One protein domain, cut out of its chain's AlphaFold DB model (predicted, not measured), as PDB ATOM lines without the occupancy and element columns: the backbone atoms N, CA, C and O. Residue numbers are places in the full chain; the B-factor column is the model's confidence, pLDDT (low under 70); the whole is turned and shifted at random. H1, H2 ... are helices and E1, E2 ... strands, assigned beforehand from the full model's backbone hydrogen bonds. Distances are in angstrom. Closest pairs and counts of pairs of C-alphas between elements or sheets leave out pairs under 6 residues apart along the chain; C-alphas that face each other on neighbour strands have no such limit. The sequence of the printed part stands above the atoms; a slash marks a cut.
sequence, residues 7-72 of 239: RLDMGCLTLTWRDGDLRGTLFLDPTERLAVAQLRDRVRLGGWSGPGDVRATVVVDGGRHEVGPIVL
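This is residues 7 to 72 of the 239 residues of an uncharacterized protein of Novosphingobium barchaimii LL02 (UniProt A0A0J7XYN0). A five-stranded sheet, strongly twisted and curled like part of a barrel, has helix H1 over one face near one end; the tip of hairpin E4 and E5, residues 59 to 64, sticks out. The printed part has 66 residues, with elements in the order E1 E2 E3 H1 E4 E5, class mixed. The mixed sheet runs E1 E2 E3 E5 E4. It is only just compact, close to loose, radius of gyration of the C-alphas 12.7 A, spanning 35 by 25 by 21 A.

E1 is residues 7 to 10, from C-alpha 7 at (-5.263, 9.662, -115.233); E2 13 to 18; E3 21 to 26; E4 55 to 60. E5, 63 to 71, 23.4 A, ends at (-2.756, 20.449, -125.249). H1, 36 to 49, is 20.7 A.

E1, E2 and E3 form a meander, each the antiparallel neighbour of the one before: N 8 and O 15 are 2.8 A apart, N 14 and O 25 2.9 A. E3 and E5 are parallel, with N 71 and O 24 at 2.8 A. E4 and E5 are an antiparallel hairpin, with N 65 and O 58 at 2.8 A. H1 is on the sheet; its closest C-alphas to E3 are those of Gly 46 and Leu 26, 7.8 A. In H1, 9 of 10 O i to N i+4 pairs are within hydrogen-bond range.

The farthest C-alphas, of Thr 31 and Gly 62, are 38.7 A apart. The printed part has no cut and no long link. Confidence is under 70 at residues 12, 49 to 55, 68 to 69 and 72.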
ATOM      1  N   ARG A   7      -6.436   9.242-114.473       78.44
ATOM      2  CA  ARG A   7      -5.263   9.662-115.233       78.44
ATOM      3  C   ARG A   7      -4.668   8.418-115.877       78.44
ATOM      4  O   ARG A   7      -4.442   7.430-115.183       78.44
ATOM      5  N   LEU A   8      -4.434   8.483-117.180       73.38
ATOM      6  CA  LEU A   8      -3.770   7.442-117.950       73.38
ATOM      7  C   LEU A   8      -2.519   8.039-118.592       73.38
ATOM      8  O   LEU A   8      -2.615   8.904-119.460       73.38
ATOM      9  N   ASP A   9      -1.355   7.572-118.160       74.31
ATOM     10  CA  ASP A   9      -0.069   7.970-118.727       74.31
ATOM     11  C   ASP A   9       0.343   6.964-119.811       74.31
ATOM     12  O   ASP A   9       0.619   5.801-119.521       74.31
ATOM     13  N   MET A  10       0.370   7.407-121.070       70.06
ATOM     14  CA  MET A  10       0.712   6.591-122.245       70.06
ATOM     15  C   MET A  10       2.091   6.981-122.793       70.06
ATOM     16  O   MET A  10       2.274   7.234-123.985       70.06
ATOM     17  N   GLY A  11       3.071   7.091-121.895       70.62
ATOM     18  CA  GLY A  11       4.426   7.530-122.216       70.62
ATOM     19  C   GLY A  11       4.491   9.031-122.481       70.62
ATOM     20  O   GLY A  11       4.774   9.800-121.573       70.62
ATOM     21  N   CYS A  12       4.236   9.445-123.721       69.38
ATOM     22  CA  CYS A  12       4.326  10.851-124.125       69.38
ATOM     23  C   CYS A  12       3.015  11.627-123.990       69.38
ATOM     24  O   CYS A  12       3.037  12.848-123.850       69.38
ATOM     25  N   LEU A  13       1.888  10.915-124.023       74.19
ATOM     26  CA  LEU A  13       0.550  11.476-123.930       74.19
ATOM     27  C   LEU A  13      -0.057  11.095-122.583       74.19
ATOM     28  O   LEU A  13      -0.278   9.917-122.297       74.19
ATOM     29  N   THR A  14      -0.366  12.093-121.767       78.06
ATOM     30  CA  THR A  14      -1.188  11.919-120.573       78.06
ATOM     31  C   THR A  14      -2.632  12.235-120.931       78.06
ATOM     32  O   THR A  14      -2.925  13.313-121.443       78.06
ATOM     33  N   LEU A  15      -3.548  11.318-120.629       77.19
ATOM     34  CA  LEU A  15      -4.986  11.566-120.673       77.19
ATOM     35  C   LEU A  15      -5.515  11.742-119.251       77.19
ATOM     36  O   LEU A  15      -5.286  10.899-118.383       77.19
ATOM     37  N   THR A  16      -6.253  12.816-119.005       77.31
ATOM     38  CA  THR A  16      -6.934  13.058-117.728       77.31
ATOM     39  C   THR A  16      -8.425  13.211-117.956       77.31
ATOM     40  O   THR A  16      -8.831  14.063-118.745       77.31
ATOM     41  N   TRP A  17      -9.233  12.439-117.234       73.44
ATOM     42  CA  TRP A  17     -10.683  12.600-117.203       73.44
ATOM     43  C   TRP A  17     -11.130  13.153-115.862       73.44
ATOM     44  O   TRP A  17     -10.795  12.600-114.809       73.44
ATOM     45  N   ARG A  18     -11.907  14.234-115.899       78.25
ATOM     46  CA  ARG A  18     -12.491  14.841-114.710       78.25
ATOM     47  C   ARG A  18     -13.801  15.530-115.064       78.25
ATOM     48  O   ARG A  18     -13.864  16.296-116.012       78.25
ATOM     49  N   ASP A  19     -14.841  15.255-114.283       79.81
ATOM     50  CA  ASP A  19     -16.144  15.929-114.369       79.81
ATOM     51  C   ASP A  19     -16.793  15.886-115.774       79.81
ATOM     52  O   ASP A  19     -17.553  16.774-116.148       79.81
ATOM     53  N   GLY A  20     -16.522  14.824-116.547       72.00
ATOM     54  CA  GLY A  20     -17.018  14.650-117.920       72.00
ATOM     55  C   GLY A  20     -16.114  15.236-119.010       72.00
ATOM     56  O   GLY A  20     -16.368  14.982-120.182       72.00
ATOM     57  N   ASP A  21     -15.048  15.947-118.640       71.81
ATOM     58  CA  ASP A  21     -14.053  16.516-119.550       71.81
ATOM     59  C   ASP A  21     -12.834  15.584-119.648       71.81
ATOM     60  O   ASP A  21     -12.237  15.212-118.632       71.81
ATOM     61  N   LEU A  22     -12.491  15.162-120.865       71.81
ATOM     62  CA  LEU A  22     -11.337  14.311-121.159       71.81
ATOM     63  C   LEU A  22     -10.288  15.160-121.871       71.81
ATOM     64  O   LEU A  22     -10.506  15.581-122.999       71.81
ATOM     65  N   ARG A  23      -9.143  15.398-121.234       72.81
ATOM     66  CA  ARG A  23      -8.054  16.215-121.789       72.81
ATOM     67  C   ARG A  23      -6.837  15.363-122.088       72.81
ATOM     68  O   ARG A  23      -6.481  14.508-121.278       72.81
ATOM     69  N   GLY A  24      -6.195  15.630-123.220       73.31
ATOM     70  CA  GLY A  24      -4.862  15.122-123.521       73.31
ATOM     71  C   GLY A  24      -3.808  16.189-123.255       73.31
ATOM     72  O   GLY A  24      -4.029  17.363-123.531       73.31
ATOM     73  N   THR A  25      -2.655  15.796-122.733       71.38
ATOM     74  CA  THR A  25      -1.476  16.658-122.640       71.38
ATOM     75  C   THR A  25      -0.278  15.884-123.150       71.38
ATOM     76  O   THR A  25       0.014  14.800-122.643       71.38
ATOM     77  N   LEU A  26       0.397  16.427-124.157       74.19
ATOM     78  CA  LEU A  26       1.711  15.944-124.559       74.19
ATOM     79  C   LEU A  26       2.747  16.729-123.752       74.19
ATOM     80  O   LEU A  26       2.704  17.955-123.722       74.19
ATOM     81  N   PHE A  27       3.665  16.038-123.086       73.56
ATOM     82  CA  PHE A  27       4.819  16.687-122.472       73.56
ATOM     83  C   PHE A  27       6.091  16.161-123.123       73.56
ATOM     84  O   PHE A  27       6.282  14.953-123.290       73.56
ATOM     85  N   LEU A  28       6.956  17.089-123.510       75.06
ATOM     86  CA  LEU A  28       8.278  16.783-124.016       75.06
ATOM     87  C   LEU A  28       9.235  17.833-123.477       75.06
ATOM     88  O   LEU A  28       9.190  18.987-123.896       75.06
ATOM     89  N   ASP A  29      10.066  17.424-122.527       81.94
ATOM     90  CA  ASP A  29      11.185  18.240-122.079       81.94
ATOM     91  C   ASP A  29      12.238  18.251-123.207       81.94
ATOM     92  O   ASP A  29      12.665  17.173-123.637       81.94
ATOM     93  N   PRO A  30      12.648  19.426-123.723       83.69
ATOM     94  CA  PRO A  30      13.615  19.518-124.817       83.69
ATOM     95  C   PRO A  30      14.963  18.841-124.534       83.69
ATOM     96  O   PRO A  30      15.652  18.433-125.472       83.69
ATOM     97  N   THR A  31      15.307  18.665-123.255       88.69
ATOM     98  CA  THR A  31      16.539  18.019-122.785       88.69
ATOM     99  C   THR A  31      16.382  16.513-122.538       88.69
ATOM    100  O   THR A  31      17.379  15.803-122.383       88.69
ATOM    101  N   GLU A  32      15.148  15.990-122.521       89.88
ATOM    102  CA  GLU A  32      14.872  14.573-122.273       89.88
ATOM    103  C   GLU A  32      15.419  13.716-123.417       89.88
ATOM    104  O   GLU A  32      14.986  13.815-124.566       89.88
ATOM    105  N   ARG A  33      16.373  12.838-123.091       93.44
ATOM    106  CA  ARG A  33      16.974  11.912-124.053       93.44
ATOM    107  C   ARG A  33      16.171  10.624-124.158       93.44
ATOM    108  O   ARG A  33      16.082   9.851-123.204       93.44
ATOM    109  N   LEU A  34      15.650  10.367-125.350       92.81
ATOM    110  CA  LEU A  34      14.768   9.249-125.666       92.81
ATOM    111  C   LEU A  34      15.349   8.405-126.791       92.81
ATOM    112  O   LEU A  34      16.044   8.926-127.661       92.81
ATOM    113  N   ALA A  35      15.014   7.114-126.810       94.81
ATOM    114  CA  ALA A  35      15.298   6.279-127.974       94.81
ATOM    115  C   ALA A  35      14.688   6.921-129.232       94.81
ATOM    116  O   ALA A  35      13.566   7.434-129.181       94.81
ATOM    117  N   VAL A  36      15.392   6.871-130.364       94.31
ATOM    118  CA  VAL A  36      14.977   7.550-131.608       94.31
ATOM    119  C   VAL A  36      13.550   7.193-132.033       94.31
ATOM    120  O   VAL A  36      12.794   8.085-132.411       94.31
ATOM    121  N   ALA A  37      13.129   5.935-131.878       91.88
ATOM    122  CA  ALA A  37      11.760   5.514-132.181       91.88
ATOM    123  C   ALA A  37      10.714   6.226-131.306       91.88
ATOM    124  O   ALA A  37       9.684   6.676-131.805       91.88
ATOM    125  N   GLN A  38      10.997   6.378-130.008       90.38
ATOM    126  CA  GLN A  38      10.121   7.102-129.086       90.38
ATOM    127  C   GLN A  38      10.113   8.594-129.409       90.38
ATOM    128  O   GLN A  38       9.045   9.200-129.464       90.38
ATOM    129  N   LEU A  39      11.289   9.181-129.659       90.88
ATOM    130  CA  LEU A  39      11.412  10.584-130.042       90.88
ATOM    131  C   LEU A  39      10.611  10.869-131.315       90.88
ATOM    132  O   LEU A  39       9.852  11.834-131.338       90.88
ATOM    133  N   ARG A  40      10.702   9.987-132.321       91.06
ATOM    134  CA  ARG A  40       9.958  10.051-133.589       91.06
ATOM    135  C   ARG A  40       8.460  10.145-133.352       91.06
ATOM    136  O   ARG A  40       7.787  10.967-133.969       91.06
ATOM    137  N   ASP A  41       7.934   9.291-132.484       86.19
ATOM    138  CA  ASP A  41       6.506   9.255-132.198       86.19
ATOM    139  C   ASP A  41       6.073  10.547-131.484       86.19
ATOM    140  O   ASP A  41       5.044  11.125-131.837       86.19
ATOM    141  N   ARG A  42       6.904  11.078-130.574       85.12
ATOM    142  CA  ARG A  42       6.644  12.362-129.902       85.12
ATOM    143  C   ARG A  42       6.655  13.553-130.859       85.12
ATOM    144  O   ARG A  42       5.709  14.334-130.839       85.12
ATOM    145  N   VAL A  43       7.668  13.687-131.717       85.25
ATOM    146  CA  VAL A  43       7.739  14.803-132.683       85.25
ATOM    147  C   VAL A  43       6.644  14.715-133.746       85.25
ATOM    148  O   VAL A  43       6.124  15.741-134.170       85.25
ATOM    149  N   ARG A  44       6.217  13.502-134.131       84.19
ATOM    150  CA  ARG A  44       5.065  13.306-135.025       84.19
ATOM    151  C   ARG A  44       3.765  13.776-134.389       84.19
ATOM    152  O   ARG A  44       3.000  14.465-135.055       84.19
ATOM    153  N   LEU A  45       3.530  13.415-133.126       78.56
ATOM    154  CA  LEU A  45       2.371  13.890-132.367       78.56
ATOM    155  C   LEU A  45       2.418  15.409-132.172       78.56
ATOM    156  O   LEU A  45       1.391  16.062-132.322       78.56
ATOM    157  N   GLY A  46       3.604  15.970-131.909       77.25
ATOM    158  CA  GLY A  46       3.830  17.415-131.892       77.25
ATOM    159  C   GLY A  46       3.463  18.065-133.226       77.25
ATOM    160  O   GLY A  46       2.702  19.015-133.249       77.25
ATOM    161  N   GLY A  47       3.884  17.497-134.359       75.50
ATOM    162  CA  GLY A  47       3.569  18.022-135.695       75.50
ATOM    163  C   GLY A  47       2.079  18.031-136.058       75.50
ATOM    164  O   GLY A  47       1.699  18.670-137.039       75.50
ATOM    165  N   TRP A  48       1.220  17.354-135.292       72.56
ATOM    166  CA  TRP A  48      -0.227  17.409-135.493       72.56
ATOM    167  C   TRP A  48      -0.859  18.718-134.981       72.56
ATOM    168  O   TRP A  48      -1.963  19.016-135.429       72.56
ATOM    169  N   SER A  49      -0.197  19.521-134.122       63.53
ATOM    170  CA  SER A  49      -0.732  20.830-133.667       63.53
ATOM    171  C   SER A  49      -0.791  21.889-134.757       63.53
ATOM    172  O   SER A  49      -1.593  22.811-134.636       63.53
ATOM    173  N   GLY A  50       0.060  21.800-135.785       59.88
ATOM    174  CA  GLY A  50       0.294  22.905-136.723       59.88
ATOM    175  C   GLY A  50      -0.974  23.569-137.300       59.88
ATOM    176  O   GLY A  50      -1.038  24.794-137.335       59.88
ATOM    177  N   PRO A  51      -2.007  22.822-137.742       55.00
ATOM    178  CA  PRO A  51      -3.202  23.412-138.348       55.00
ATOM    179  C   PRO A  51      -4.404  23.620-137.401       55.00
ATOM    180  O   PRO A  51      -5.428  24.125-137.867       55.00
ATOM    181  N   GLY A  52      -4.339  23.239-136.116       58.09
ATOM    182  CA  GLY A  52      -5.448  23.430-135.164       58.09
ATOM    183  C   GLY A  52      -5.541  22.392-134.040       58.09
ATOM    184  O   GLY A  52      -4.651  21.567-133.851       58.09
ATOM    185  N   ASP A  53      -6.649  22.430-133.290       65.25
ATOM    186  CA  ASP A  53      -6.898  21.539-132.150       65.25
ATOM    187  C   ASP A  53      -6.852  20.055-132.553       65.25
ATOM    188  O   ASP A  53      -7.717  19.555-133.280       65.25
ATOM    189  N   VAL A  54      -5.890  19.313-132.003       66.69
ATOM    190  CA  VAL A  54      -5.839  17.854-132.145       66.69
ATOM    191  C   VAL A  54      -6.866  17.234-131.204       66.69
ATOM    192  O   VAL A  54      -6.808  17.444-129.995       66.69
ATOM    193  N   ARG A  55      -7.794  16.433-131.730       69.75
ATOM    194  CA  ARG A  55      -8.740  15.635-130.931       69.75
ATOM    195  C   ARG A  55      -8.416  14.160-131.083       69.75
ATOM    196  O   ARG A  55      -8.069  13.710-132.172       69.75
ATOM    197  N   ALA A  56      -8.567  13.397-130.009       70.69
ATOM    198  CA  ALA A  56      -8.441  11.943-130.053       70.69
ATOM    199  C   ALA A  56      -9.789  11.279-129.765       70.69
ATOM    200  O   ALA A  56     -10.692  11.867-129.178       70.69
ATOM    201  N   THR A  57      -9.948  10.031-130.187       75.50
ATOM    202  CA  THR A  57     -11.076   9.195-129.776       75.50
ATOM    203  C   THR A  57     -10.515   7.935-129.158       75.50
ATOM    204  O   THR A  57      -9.750   7.212-129.794       75.50
ATOM    205  N   VAL A  58     -10.898   7.674-127.916       72.12
ATOM    206  CA  VAL A  58     -10.527   6.460-127.200       72.12
ATOM    207  C   VAL A  58     -11.668   5.461-127.341       72.12
ATOM    208  O   VAL A  58     -12.831   5.800-127.114       72.12
ATOM    209  N   VAL A  59     -11.341   4.233-127.746       76.88
ATOM    210  CA  VAL A  59     -12.309   3.137-127.855       76.88
ATOM    211  C   VAL A  59     -12.041   2.130-126.743       76.88
ATOM    212  O   VAL A  59     -10.978   1.517-126.724       76.88
ATOM    213  N   VAL A  60     -12.995   1.963-125.826       73.88
ATOM    214  CA  VAL A  60     -12.922   1.008-124.705       73.88
ATOM    215  C   VAL A  60     -14.199   0.181-124.711       73.88
ATOM    216  O   VAL A  60     -15.289   0.741-124.774       73.88
ATOM    217  N   ASP A  61     -14.066  -1.146-124.708       81.25
ATOM    218  CA  ASP A  61     -15.192  -2.094-124.687       81.25
ATOM    219  C   ASP A  61     -16.270  -1.824-125.762       81.25
ATOM    220  O   ASP A  61     -17.465  -2.020-125.555       81.25
ATOM    221  N   GLY A  62     -15.848  -1.335-126.934       82.88
ATOM    222  CA  GLY A  62     -16.734  -0.976-128.050       82.88
ATOM    223  C   GLY A  62     -17.404   0.402-127.938       82.88
ATOM    224  O   GLY A  62     -18.015   0.856-128.906       82.88
ATOM    225  N   GLY A  63     -17.259   1.098-126.808       78.00
ATOM    226  CA  GLY A  63     -17.681   2.485-126.622       78.00
ATOM    227  C   GLY A  63     -16.654   3.476-127.170       78.00
ATOM    228  O   GLY A  63     -15.452   3.292-126.989       78.00
ATOM    229  N   ARG A  64     -17.120   4.535-127.847       81.56
ATOM    230  CA  ARG A  64     -16.282   5.647-128.326       81.56
ATOM    231  C   ARG A  64     -16.377   6.822-127.358       81.56
ATOM    232  O   ARG A  64     -17.475   7.295-127.079       81.56
ATOM    233  N   HIS A  65     -15.229   7.311-126.908       77.38
ATOM    234  CA  HIS A  65     -15.109   8.463-126.023       77.38
ATOM    235  C   HIS A  65     -14.247   9.526-126.700       77.38
ATOM    236  O   HIS A  65     -13.074   9.283-126.991       77.38
ATOM    237  N   GLU A  66     -14.824  10.694-126.979       78.50
ATOM    238  CA  GLU A  66     -14.059  11.823-127.506       78.50
ATOM    239  C   GLU A  66     -13.145  12.390-126.415       78.50
ATOM    240  O   GLU A  66     -13.579  12.704-125.307       78.50
ATOM    241  N   VAL A  67     -11.862  12.502-126.741       71.50
ATOM    242  CA  VAL A  67     -10.877  13.294-126.010       71.50
ATOM    243  C   VAL A  67     -11.018  14.713-126.546       71.50
ATOM    244  O   VAL A  67     -10.970  14.926-127.762       71.50
ATOM    245  N   GLY A  68     -11.198  15.675-125.646       67.81
ATOM    246  CA  GLY A  68     -11.100  17.098-125.945       67.81
ATOM    247  C   GLY A  68      -9.737  17.469-126.549       67.81
ATOM    248  O   GLY A  68      -8.901  16.598-126.801       67.81
ATOM    249  N   PRO A  69      -9.487  18.759-126.815       67.44
ATOM    250  CA  PRO A  69      -8.247  19.181-127.453       67.44
ATOM    251  C   PRO A  69      -7.029  18.680-126.662       67.44
ATOM    252  O   PRO A  69      -6.943  18.846-125.442       67.44
ATOM    253  N   ILE A  70      -6.103  18.026-127.362       70.56
ATOM    254  CA  ILE A  70      -4.805  17.652-126.819       70.56
ATOM    255  C   ILE A  70      -3.991  18.936-126.728       70.56
ATOM    256  O   ILE A  70      -3.664  19.550-127.740       70.56
ATOM    257  N   VAL A  71      -3.666  19.337-125.504       71.38
ATOM    258  CA  VAL A  71      -2.756  20.449-125.249       71.38
ATOM    259  C   VAL A  71      -1.351  19.972-125.585       71.38
ATOM    260  O   VAL A  71      -0.814  19.070-124.934       71.38
ATOM    261  N   LEU A  72      -0.784  20.552-126.634       66.06
ATOM    262  CA  LEU A  72       0.582  20.304-127.066       66.06
ATOM    263  C   LEU A  72       1.495  21.390-126.474       66.06
ATOM    264  O   LEU A  72       1.039  22.519-126.274       66.06
TER     265      LEU A  72